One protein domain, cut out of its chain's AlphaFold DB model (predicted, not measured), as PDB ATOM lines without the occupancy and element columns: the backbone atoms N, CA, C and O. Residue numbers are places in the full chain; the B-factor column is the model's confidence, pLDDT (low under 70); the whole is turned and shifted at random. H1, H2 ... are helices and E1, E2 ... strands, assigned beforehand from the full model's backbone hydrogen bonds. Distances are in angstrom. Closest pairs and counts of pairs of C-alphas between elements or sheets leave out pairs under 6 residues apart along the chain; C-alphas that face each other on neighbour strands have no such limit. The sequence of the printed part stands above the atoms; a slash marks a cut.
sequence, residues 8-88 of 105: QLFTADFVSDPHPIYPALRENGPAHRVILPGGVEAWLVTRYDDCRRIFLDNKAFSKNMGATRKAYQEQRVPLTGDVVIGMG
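This is residues 8 to 88 of the 105 residues of an uncharacterized protein of Streptomyces libani subsp. rufus (UniProt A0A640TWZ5). A small, two-stranded hairpin, E1 and E2, lies nearest the middle of a loosely built, open chain, with five short helices strung out around it. H1 and H2 lie towards one end of the longest axis and H4 and H5 towards the other, while H3 lies off to one side; from H3 the chain makes a wide curve through residues 57 to 65 to H4, then folds back to H5. The 81 printed residues hold five named helices and two named strands in the order H1, H2, E1, E2, H3, H4, H5; the sheet is E1 - E2, antiparallel, and the class is mixed, helices and strands. The whole is only just loose, close to compact, with a radius of gyration of the C-alphas of 14.2 A and spans of 38 by 31 by 18 A.

H1, residues 12 to 16, begins with C-alpha 12 at (24.282, -3.548, 2.569) and is 6.2 A long from first to last C-alpha. H2, residues 22 to 28, measures 9.9 A. E1, residues 31 to 35, measures 13.2 A, and E2, residues 41 to 45, measures 13.3 A; C-alpha 41 is at (12.131, 9.759, -0.190). H3, residues 48 to 56, is the longest helix by residues and measures 12.2 A. H4, residues 66 to 73, measures 10.5 A. H5, residues 81 to 87, measures 9.9 A and ends with C-alpha 87 at (23.705, 20.103, -2.681).

E1 and E2 form a hairpin, antiparallel at 148 degrees between their directions. C-alphas 31 and 45 face each other at 4.4 A; N 32 and O 44 are within hydrogen-bond range at 2.9 A, and so are N 44 and O 32 at 2.8 A. The closest C-alphas of H2 and E1 are those of Leu 25 and His 32, 7.7 A apart. The closest C-alphas of E2 and H3 are those of Val 45 and Cys 51, 6.1 A apart. H4 and H5 only just touch, with 3 pairs of C-alphas within 8 A. Their closest C-alphas are those of Arg 69 and Met 87, 6.8 A apart. They run opposite ways at a steep tilt of 49 degrees. Residues 12 to 17, of which 12 to 16 belong to H1, stand free. H1 and H2 are apart, and so are H3 and H4. In H1, H2, H3, H4 and H5 every O i to N i+4 pair is within hydrogen-bond range.

The two C-alphas farthest apart are those of Pro 20 and Glu 74, at 38.8 A. The printed part, residues 8 to 88, has no cut. No link is long; those from H3 to H4 and from H4 to H5 are short but not tight. The mean pLDDT of the printed part is 83.8, with residue 81 and residues 84 to 88 under 70.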
ATOM      1  N   GLN A   8      12.523   0.344   0.902       82.94
ATOM      2  CA  GLN A   8      13.889   0.457   1.417       82.94
ATOM      3  C   GLN A   8      14.831  -0.390   0.560       82.94
ATOM      4  O   GLN A   8      14.966  -1.592   0.763       82.94
ATOM      5  N   LEU A   9      15.435   0.252  -0.437       84.75
ATOM      6  CA  LEU A   9      16.275  -0.415  -1.430       84.75
ATOM      7  C   LEU A   9      17.756  -0.470  -1.026       84.75
ATOM      8  O   LEU A   9      18.447  -1.420  -1.369       84.75
ATOM      9  N   PHE A  10      18.247   0.534  -0.296       85.06
ATOM     10  CA  PHE A  10      19.675   0.727  -0.016       85.06
ATOM     11  C   PHE A  10      20.148  -0.073   1.207       85.06
ATOM     12  O   PHE A  10      20.529   0.487   2.235       85.06
ATOM     13  N   THR A  11      20.093  -1.398   1.099       87.00
ATOM     14  CA  THR A  11      20.665  -2.343   2.069       87.00
ATOM     15  C   THR A  11      22.159  -2.569   1.810       87.00
ATOM     16  O   THR A  11      22.673  -2.211   0.751       87.00
ATOM     17  N   ALA A  12      22.872  -3.187   2.759       86.31
ATOM     18  CA  ALA A  12      24.282  -3.548   2.569       86.31
ATOM     19  C   ALA A  12      24.489  -4.441   1.331       86.31
ATOM     20  O   ALA A  12      25.409  -4.206   0.551       86.31
ATOM     21  N   ASP A  13      23.582  -5.395   1.109       85.81
ATOM     22  CA  ASP A  13      23.618  -6.285  -0.055       85.81
ATOM     23  C   ASP A  13      23.413  -5.512  -1.362       85.81
ATOM     24  O   ASP A  13      24.136  -5.740  -2.327       85.81
ATOM     25  N   PHE A  14      22.495  -4.540  -1.381       86.44
ATOM     26  CA  PHE A  14      22.290  -3.675  -2.546       86.44
ATOM     27  C   PHE A  14      23.526  -2.822  -2.855       86.44
ATOM     28  O   PHE A  14      23.882  -2.646  -4.016       86.44
ATOM     29  N   VAL A  15      24.182  -2.281  -1.825       86.56
ATOM     30  CA  VAL A  15      25.413  -1.493  -1.995       86.56
ATOM     31  C   VAL A  15      26.561  -2.371  -2.501       86.56
ATOM     32  O   VAL A  15      27.384  -1.898  -3.283       86.56
ATOM     33  N   SER A  16      26.608  -3.640  -2.085       90.94
ATOM     34  CA  SER A  16      27.632  -4.596  -2.513       90.94
ATOM     35  C   SER A  16      27.422  -5.099  -3.941       90.94
ATOM     36  O   SER A  16      28.395  -5.217  -4.683       90.94
ATOM     37  N   ASP A  17      26.186  -5.425  -4.324       90.62
ATOM     38  CA  ASP A  17      25.846  -5.871  -5.676       90.62
ATOM     39  C   ASP A  17      24.427  -5.422  -6.085       90.62
ATOM     40  O   ASP A  17      23.436  -6.117  -5.837       90.62
ATOM     41  N   PRO A  18      24.296  -4.253  -6.736       87.69
ATOM     42  CA  PRO A  18      22.993  -3.725  -7.136       87.69
ATOM     43  C   PRO A  18      22.451  -4.357  -8.429       87.69
ATOM     44  O   PRO A  18      21.256  -4.254  -8.725       87.69
ATOM     45  N   HIS A  19      23.304  -4.992  -9.240       89.50
ATOM     46  CA  HIS A  19      22.948  -5.427 -10.594       89.50
ATOM     47  C   HIS A  19      21.825  -6.472 -10.666       89.50
ATOM     48  O   HIS A  19      20.959  -6.315 -11.536       89.50
ATOM     49  N   PRO A  20      21.765  -7.484  -9.777       91.69
ATOM     50  CA  PRO A  20      20.714  -8.499  -9.789       91.69
ATOM     51  C   PRO A  20      19.303  -7.946  -9.571       91.69
ATOM     52  O   PRO A  20      18.325  -8.586  -9.949       91.69
ATOM     53  N   ILE A  21      19.179  -6.757  -8.976       89.56
ATOM     54  CA  ILE A  21      17.892  -6.190  -8.559       89.56
ATOM     55  C   ILE A  21      17.246  -5.367  -9.685       89.56
ATOM     56  O   ILE A  21      16.020  -5.321  -9.815       89.56
ATOM     57  N   TYR A  22      18.047  -4.751 -10.559       88.81
ATOM     58  CA  TYR A  22      17.522  -3.908 -11.636       88.81
ATOM     59  C   TYR A  22      16.588  -4.610 -12.638       88.81
ATOM     60  O   TYR A  22      15.640  -3.947 -13.064       88.81
ATOM     61  N   PRO A  23      16.783  -5.886 -13.039       91.44
ATOM     62  CA  PRO A  23      15.840  -6.592 -13.908       91.44
ATOM     63  C   PRO A  23      14.416  -6.598 -13.341       91.44
ATOM     64  O   PRO A  23      13.500  -6.099 -13.993       91.44
ATOM     65  N   ALA A  24      14.260  -7.024 -12.084       88.69
ATOM     66  CA  ALA A  24      12.965  -7.061 -11.407       88.69
ATOM     67  C   ALA A  24      12.339  -5.663 -11.286       88.69
ATOM     68  O   ALA A  24      11.136  -5.487 -11.477       88.69
ATOM     69  N   LEU A  25      13.142  -4.628 -11.019       89.94
ATOM     70  CA  LEU A  25      12.626  -3.259 -10.979       89.94
ATOM     71  C   LEU A  25      12.149  -2.780 -12.360       89.94
ATOM     72  O   LEU A  25      11.100  -2.148 -12.457       89.94
ATOM     73  N   ARG A  26      12.876  -3.080 -13.441       90.19
ATOM     74  CA  ARG A  26      12.494  -2.663 -14.805       90.19
ATOM     75  C   ARG A  26      11.210  -3.333 -15.289       90.19
ATOM     76  O   ARG A  26      10.455  -2.703 -16.039       90.19
ATOM     77  N   GLU A  27      10.974  -4.576 -14.873       88.94
ATOM     78  CA  GLU A  27       9.734  -5.315 -15.135       88.94
ATOM     79  C   GLU A  27       8.541  -4.679 -14.413       88.94
ATOM     80  O   GLU A  27       7.495  -4.467 -15.023       88.94
ATOM     81  N   ASN A  28       8.726  -4.284 -13.151       86.44
ATOM     82  CA  ASN A  28       7.666  -3.712 -12.316       86.44
ATOM     83  C   ASN A  28       7.343  -2.237 -12.610       86.44
ATOM     84  O   ASN A  28       6.355  -1.710 -12.102       86.44
ATOM     85  N   GLY A  29       8.150  -1.548 -13.420       87.19
ATOM     86  CA  GLY A  29       7.832  -0.201 -13.887       87.19
ATOM     87  C   GLY A  29       9.052   0.670 -14.186       87.19
ATOM     88  O   GLY A  29      10.180   0.320 -13.835       87.19
ATOM     89  N   PRO A  30       8.840   1.824 -14.842       88.88
ATOM     90  CA  PRO A  30       9.920   2.730 -15.227       88.88
ATOM     91  C   PRO A  30      10.503   3.520 -14.044       88.88
ATOM     92  O   PRO A  30      11.667   3.918 -14.099       88.88
ATOM     93  N   ALA A  31       9.718   3.741 -12.984       91.81
ATOM     94  CA  ALA A  31      10.111   4.523 -11.819       91.81
ATOM     95  C   ALA A  31       9.512   3.960 -10.521       91.81
ATOM     96  O   ALA A  31       8.345   3.570 -10.490       91.81
ATOM     97  N   HIS A  32      10.304   3.975  -9.447       91.06
ATOM     98  CA  HIS A  32       9.961   3.408  -8.141       91.06
ATOM     99  C   HIS A  32      10.228   4.413  -7.026       91.06
ATOM    100  O   HIS A  32      11.258   5.083  -7.036       91.06
ATOM    101  N   ARG A  33       9.329   4.500  -6.042       91.56
ATOM    102  CA  ARG A  33       9.571   5.294  -4.829       91.56
ATOM    103  C   ARG A  33      10.493   4.524  -3.898       91.56
ATOM    104  O   ARG A  33      10.210   3.373  -3.564       91.56
ATOM    105  N   VAL A  34      11.568   5.165  -3.464       91.62
ATOM    106  CA  VAL A  34      12.585   4.578  -2.591       91.62
ATOM    107  C   VAL A  34      12.897   5.504  -1.426       91.62
ATOM    108  O   VAL A  34      12.729   6.716  -1.526       91.62
ATOM    109  N   ILE A  35      13.372   4.927  -0.326       90.19
ATOM    110  CA  ILE A  35      13.943   5.680   0.795       90.19
ATOM    111  C   ILE A  35      15.462   5.590   0.705       90.19
ATOM    112  O   ILE A  35      16.005   4.490   0.769       90.19
ATOM    113  N   LEU A  36      16.127   6.734   0.552       87.56
ATOM    114  CA  LEU A  36      17.584   6.859   0.610       87.56
ATOM    115  C   LEU A  36      18.102   6.543   2.029       87.56
ATOM    116  O   LEU A  36      17.332   6.666   2.987       87.56
ATOM    117  N   PRO A  37      19.387   6.178   2.203       84.62
ATOM    118  CA  PRO A  37      19.975   5.894   3.519       84.62
ATOM    119  C   PRO A  37      19.688   6.966   4.585       84.62
ATOM    120  O   PRO A  37      19.432   6.653   5.744       84.62
ATOM    121  N   GLY A  38      19.655   8.234   4.181       81.62
ATOM    122  CA  GLY A  38      19.316   9.388   5.004       81.62
ATOM    123  C   GLY A  38      17.827   9.577   5.317       81.62
ATOM    124  O   GLY A  38      17.444  10.656   5.764       81.62
ATOM    125  N   GLY A  39      16.966   8.597   5.041       85.12
ATOM    126  CA  GLY A  39      15.527   8.661   5.325       85.12
ATOM    127  C   GLY A  39      14.728   9.559   4.378       85.12
ATOM    128  O   GLY A  39      13.545   9.799   4.607       85.12
ATOM    129  N   VAL A  40      15.358  10.060   3.315       83.94
ATOM    130  CA  VAL A  40      14.718  10.935   2.329       83.94
ATOM    131  C   VAL A  40      14.078  10.098   1.235       83.94
ATOM    132  O   VAL A  40      14.702   9.193   0.684       83.94
ATOM    133  N   GLU A  41      12.828  10.408   0.911       87.88
ATOM    134  CA  GLU A  41      12.131   9.759  -0.190       87.88
ATOM    135  C   GLU A  41      12.606  10.309  -1.543       87.88
ATOM    136  O   GLU A  41      12.714  11.521  -1.735       87.88
ATOM    137  N   ALA A  42      12.859   9.411  -2.491       87.81
ATOM    138  CA  ALA A  42      13.258   9.736  -3.851       87.81
ATOM    139  C   ALA A  42      12.581   8.812  -4.873       87.81
ATOM    140  O   ALA A  42      12.003   7.777  -4.533       87.81
ATOM    141  N   TRP A  43      12.681   9.183  -6.148       91.00
ATOM    142  CA  TRP A  43      12.282   8.337  -7.268       91.00
ATOM    143  C   TRP A  43      13.514   7.714  -7.923       91.00
ATOM    144  O   TRP A  43      14.413   8.426  -8.367       91.00
ATOM    145  N   LEU A  44      13.536   6.386  -8.016       91.56
ATOM    146  CA  LEU A  44      14.521   5.623  -8.772       91.56
ATOM    147  C   LEU A  44      13.965   5.290 -10.156       91.56
ATOM    148  O   LEU A  44      12.975   4.568 -10.265       91.56
ATOM    149  N   VAL A  45      14.632   5.766 -11.204       92.38
ATOM    150  CA  VAL A  45      14.281   5.489 -12.604       92.38
ATOM    151  C   VAL A  45      15.217   4.417 -13.152       92.38
ATOM    152  O   VAL A  45      16.426   4.483 -12.941       92.38
ATOM    153  N   THR A  46      14.669   3.396 -13.814       91.00
ATOM    154  CA  THR A  46      15.407   2.143 -14.088       91.00
ATOM    155  C   THR A  46      15.605   1.828 -15.568       91.00
ATOM    156  O   THR A  46      16.437   0.976 -15.908       91.00
ATOM    157  N   ARG A  47      14.865   2.502 -16.457       89.62
ATOM    158  CA  ARG A  47      14.937   2.333 -17.915       89.62
ATOM    159  C   ARG A  47      15.732   3.465 -18.548       89.62
ATOM    160  O   ARG A  47      15.524   4.633 -18.231       89.62
ATOM    161  N   TYR A  48      16.612   3.108 -19.479       89.31
ATOM    162  CA  TYR A  48      17.517   4.058 -20.125       89.31
ATOM    163  C   TYR A  48      16.777   5.207 -20.820       89.31
ATOM    164  O   TYR A  48      17.141   6.364 -20.622       89.31
ATOM    165  N   ASP A  49      15.721   4.911 -21.580       91.94
ATOM    166  CA  ASP A  49      14.975   5.936 -22.319       91.94
ATOM    167  C   ASP A  49      14.296   6.946 -21.389       91.94
ATOM    168  O   ASP A  49      14.317   8.148 -21.658       91.94
ATOM    169  N   ASP A  50      13.752   6.479 -20.263       91.94
ATOM    170  CA  ASP A  50      13.127   7.337 -19.256       91.94
ATOM    171  C   ASP A  50      14.176   8.200 -18.548       91.94
ATOM    172  O   ASP A  50      14.015   9.419 -18.467       91.94
ATOM    173  N   CYS A  51      15.300   7.601 -18.133       90.75
ATOM    174  CA  CYS A  51      16.437   8.341 -17.585       90.75
ATOM    175  C   CYS A  51      16.909   9.422 -18.564       90.75
ATOM    176  O   CYS A  51      17.076  10.579 -18.186       90.75
ATOM    177  N   ARG A  52      17.087   9.070 -19.842       91.06
ATOM    178  CA  ARG A  52      17.544   9.997 -20.881       91.06
ATOM    179  C   ARG A  52      16.567  11.153 -21.077       91.06
ATOM    180  O   ARG A  52      17.008  12.290 -21.192       91.06
ATOM    181  N   ARG A  53      15.256  10.897 -21.102       91.25
ATOM    182  CA  ARG A  53      14.236  11.956 -21.211       91.25
ATOM    183  C   ARG A  53      14.283  12.905 -20.019       91.25
ATOM    184  O   ARG A  53      14.277  14.113 -20.224       91.25
ATOM    185  N   ILE A  54      14.396  12.364 -18.807       90.12
ATOM    186  CA  ILE A  54      14.514  13.144 -17.569       90.12
ATOM    187  C   ILE A  54      15.767  14.020 -17.598       90.12
ATOM    188  O   ILE A  54      15.691  15.209 -17.313       90.12
ATOM    189  N   PHE A  55      16.908  13.465 -18.011       86.12
ATOM    190  CA  PHE A  55      18.161  14.216 -18.091       86.12
ATOM    191  C   PHE A  55      18.175  15.310 -19.165       86.12
ATOM    192  O   PHE A  55      18.992  16.227 -19.071       86.12
ATOM    193  N   LEU A  56      17.322  15.208 -20.188       89.19
ATOM    194  CA  LEU A  56      17.213  16.199 -21.259       89.19
ATOM    195  C   LEU A  56      16.150  17.270 -20.974       89.19
ATOM    196  O   LEU A  56      16.271  18.391 -21.468       89.19
ATOM    197  N   ASP A  57      15.127  16.963 -20.176       88.69
ATOM    198  CA  ASP A  57      14.079  17.910 -19.798       88.69
ATOM    199  C   ASP A  57      14.454  18.705 -18.538       88.69
ATOM    200  O   ASP A  57      13.887  18.535 -17.460       88.69
ATOM    201  N   ASN A  58      15.399  19.635 -18.693       82.44
ATOM    202  CA  ASN A  58      15.844  20.515 -17.606       82.44
ATOM    203  C   ASN A  58      14.746  21.473 -17.093       82.44
ATOM    204  O   ASN A  58      14.935  22.111 -16.058       82.44
ATOM    205  N   LYS A  59      13.622  21.623 -17.816       84.38
ATOM    206  CA  LYS A  59      12.493  22.462 -17.379       84.38
ATOM    207  C   LYS A  59      11.637  21.729 -16.355       84.38
ATOM    208  O   LYS A  59      11.220  22.341 -15.376       84.38
ATOM    209  N   ALA A  60      11.379  20.443 -16.583       84.94
ATOM    210  CA  ALA A  60      10.647  19.604 -15.640       84.94
ATOM    211  C   ALA A  60      11.549  19.049 -14.524       84.94
ATOM    212  O   ALA A  60      11.104  18.934 -13.383       84.94
ATOM    213  N   PHE A  61      12.815  18.746 -14.830       85.50
ATOM    214  CA  PHE A  61      13.773  18.128 -13.912       85.50
ATOM    215  C   PHE A  61      15.025  18.994 -13.771       85.50
ATOM    216  O   PHE A  61      15.993  18.892 -14.523       85.50
ATOM    217  N   SER A  62      14.999  19.877 -12.777       80.38
ATOM    218  CA  SER A  62      16.120  20.764 -12.485       80.38
ATOM    219  C   SER A  62      17.249  20.020 -11.770       80.38
ATOM    220  O   SER A  62      17.026  19.377 -10.747       80.38
ATOM    221  N   LYS A  63      18.481  20.197 -12.257       75.12
ATOM    222  CA  LYS A  63      19.715  19.832 -11.536       75.12
ATOM    223  C   LYS A  63      20.146  20.908 -10.531       75.12
ATOM    224  O   LYS A  63      20.982  20.661  -9.673       75.12
ATOM    225  N   ASN A  64      19.564  22.111 -10.619       74.50
ATOM    226  CA  ASN A  64      19.793  23.174  -9.648       74.50
ATOM    227  C   ASN A  64      19.103  22.813  -8.327       74.50
ATOM    228  O   ASN A  64      17.873  22.782  -8.237       74.50
ATOM    229  N   MET A  65      19.925  22.582  -7.308       71.62
ATOM    230  CA  MET A  65      19.509  22.158  -5.971       71.62
ATOM    231  C   MET A  65      19.242  23.332  -5.017       71.62
ATOM    232  O   MET A  65      19.085  23.136  -3.813       71.62
ATOM    233  N   GLY A  66      19.118  24.559  -5.533       73.88
ATOM    234  CA  GLY A  66      18.772  25.753  -4.762       73.88
ATOM    235  C   GLY A  66      17.412  25.647  -4.068       73.88
ATOM    236  O   GLY A  66      17.273  26.071  -2.923       73.88
ATOM    237  N   ALA A  67      16.428  25.003  -4.708       76.69
ATOM    238  CA  ALA A  67      15.137  24.712  -4.081       76.69
ATOM    239  C   ALA A  67      15.291  23.763  -2.878       76.69
ATOM    240  O   ALA A  67      14.726  24.013  -1.815       76.69
ATOM    241  N   THR A  68      16.116  22.723  -3.015       73.56
ATOM    242  CA  THR A  68      16.440  21.789  -1.929       73.56
ATOM    243  C   THR A  68      17.205  22.500  -0.812       73.56
ATOM    244  O   THR A  68      16.914  22.291   0.362       73.56
ATOM    245  N   ARG A  69      18.151  23.389  -1.150       75.25
ATOM    246  CA  ARG A  69      18.930  24.170  -0.174       75.25
ATOM    247  C   ARG A  69      18.047  25.113   0.637       75.25
ATOM    248  O   ARG A  69      18.196  25.183   1.854       75.25
ATOM    249  N   LYS A  70      17.104  25.788  -0.024       80.44
ATOM    250  CA  LYS A  70      16.078  26.603   0.634       80.44
ATOM    251  C   LYS A  70      15.199  25.745   1.548       80.44
ATOM    252  O   LYS A  70      15.011  26.091   2.707       80.44
ATOM    253  N   ALA A  71      14.738  24.587   1.069       81.12
ATOM    254  CA  ALA A  71      13.952  23.658   1.879       81.12
ATOM    255  C   ALA A  71      14.717  23.165   3.122       81.12
ATOM    256  O   ALA A  71      14.111  23.004   4.177       81.12
ATOM    257  N   TYR A  72      16.036  22.965   3.033       78.69
ATOM    258  CA  TYR A  72      16.873  22.645   4.192       78.69
ATOM    259  C   TYR A  72      16.954  23.808   5.191       78.69
ATOM    260  O   TYR A  72      16.758  23.596   6.385       78.69
ATOM    261  N   GLN A  73      17.191  25.037   4.721       81.38
ATOM    262  CA  GLN A  73      17.215  26.231   5.582       81.38
ATOM    263  C   GLN A  73      15.886  26.429   6.325       81.38
ATOM    264  O   GLN A  73      15.871  26.842   7.480       81.38
ATOM    265  N   GLU A  74      14.779  26.081   5.671       88.00
ATOM    266  CA  GLU A  74      13.424  26.092   6.227       88.00
ATOM    267  C   GLU A  74      13.089  24.833   7.054       88.00
ATOM    268  O   GLU A  74      11.951  24.678   7.488       88.00
ATOM    269  N   GLN A  75      14.049  23.922   7.260       82.81
ATOM    270  CA  GLN A  75      13.902  22.662   8.009       82.81
ATOM    271  C   GLN A  75      12.824  21.712   7.455       82.81
ATOM    272  O   GLN A  75      12.283  20.868   8.166       82.81
ATOM    273  N   ARG A  76      12.517  21.819   6.160       82.19
ATOM    274  CA  ARG A  76      11.539  20.972   5.457       82.19
ATOM    275  C   ARG A  76      12.131  19.651   4.964       82.19
ATOM    276  O   ARG A  76      11.378  18.741   4.632       82.19
ATOM    277  N   VAL A  77      13.458  19.558   4.882       78.00
ATOM    278  CA  VAL A  77      14.200  18.332   4.552       78.00
ATOM    279  C   VAL A  77      15.368  18.157   5.528       78.00
ATOM    280  O   VAL A  77      15.988  19.156   5.906       78.00
ATOM    281  N   PRO A  78      15.679  16.923   5.963       77.81
ATOM    282  CA  PRO A  78      16.777  16.677   6.890       77.81
ATOM    283  C   PRO A  78      18.142  16.840   6.203       77.81
ATOM    284  O   PRO A  78      18.291  16.559   5.014       77.81
ATOM    285  N   LEU A  79      19.159  17.259   6.963       74.81
ATOM    286  CA  LEU A  79      20.545  17.298   6.489       74.81
ATOM    287  C   LEU A  79      21.178  15.908   6.618       74.81
ATOM    288  O   LEU A  79      21.769  15.577   7.643       74.81
ATOM    289  N   THR A  80      21.042  15.088   5.582       78.19
ATOM    290  CA  THR A  80      21.645  13.750   5.519       78.19
ATOM    291  C   THR A  80      22.669  13.643   4.396       78.19
ATOM    292  O   THR A  80      22.694  14.484   3.497       78.19
ATOM    293  N   GLY A  81      23.544  12.632   4.449       69.44
ATOM    294  CA  GLY A  81      24.632  12.460   3.477       69.44
ATOM    295  C   GLY A  81      24.155  12.491   2.021       69.44
ATOM    296  O   GLY A  81      24.748  13.187   1.202       69.44
ATOM    297  N   ASP A  82      23.024  11.844   1.724       72.50
ATOM    298  CA  ASP A  82      22.440  11.818   0.377       72.50
ATOM    299  C   ASP A  82      21.956  13.203  -0.088       72.50
ATOM    300  O   ASP A  82      22.054  13.551  -1.265       72.50
ATOM    301  N   VAL A  83      21.477  14.032   0.846       70.12
ATOM    302  CA  VAL A  83      21.048  15.412   0.582       70.12
ATOM    303  C   VAL A  83      22.255  16.330   0.391       70.12
ATOM    304  O   VAL A  83      22.255  17.164  -0.512       70.12
ATOM    305  N   VAL A  84      23.303  16.156   1.201       67.38
ATOM    306  CA  VAL A  84      24.545  16.939   1.116       67.38
ATOM    307  C   VAL A  84      25.268  16.697  -0.208       67.38
ATOM    308  O   VAL A  84      25.676  17.666  -0.846       67.38
ATOM    309  N   ILE A  85      25.380  15.442  -0.659       64.06
ATOM    310  CA  ILE A  85      25.997  15.098  -1.955       64.06
ATOM    311  C   ILE A  85      25.263  15.799  -3.102       64.06
ATOM    312  O   ILE A  85      25.897  16.358  -3.994       64.06
ATOM    313  N   GLY A  86      23.930  15.825  -3.052       63.88
ATOM    314  CA  GLY A  86      23.127  16.519  -4.050       63.88
ATOM    315  C   GLY A  86      23.242  18.049  -3.999       63.88
ATOM    316  O   GLY A  86      23.026  18.703  -5.008       63.88
ATOM    317  N   MET A  87      23.584  18.645  -2.855       65.06
ATOM    318  CA  MET A  87      23.705  20.103  -2.681       65.06
ATOM    319  C   MET A  87      25.100  20.669  -2.984       65.06
ATOM    320  O   MET A  87      25.290  21.883  -2.869       65.06
ATOM    321  N   GLY A  88      26.079  19.819  -3.300       60.59
ATOM    322  CA  GLY A  88      27.454  20.240  -3.556       60.59
ATOM    323  C   GLY A  88      27.644  20.873  -4.936       60.59
ATOM    324  O   GLY A  88      27.116  20.381  -5.931       60.59
TER     325      GLY A  88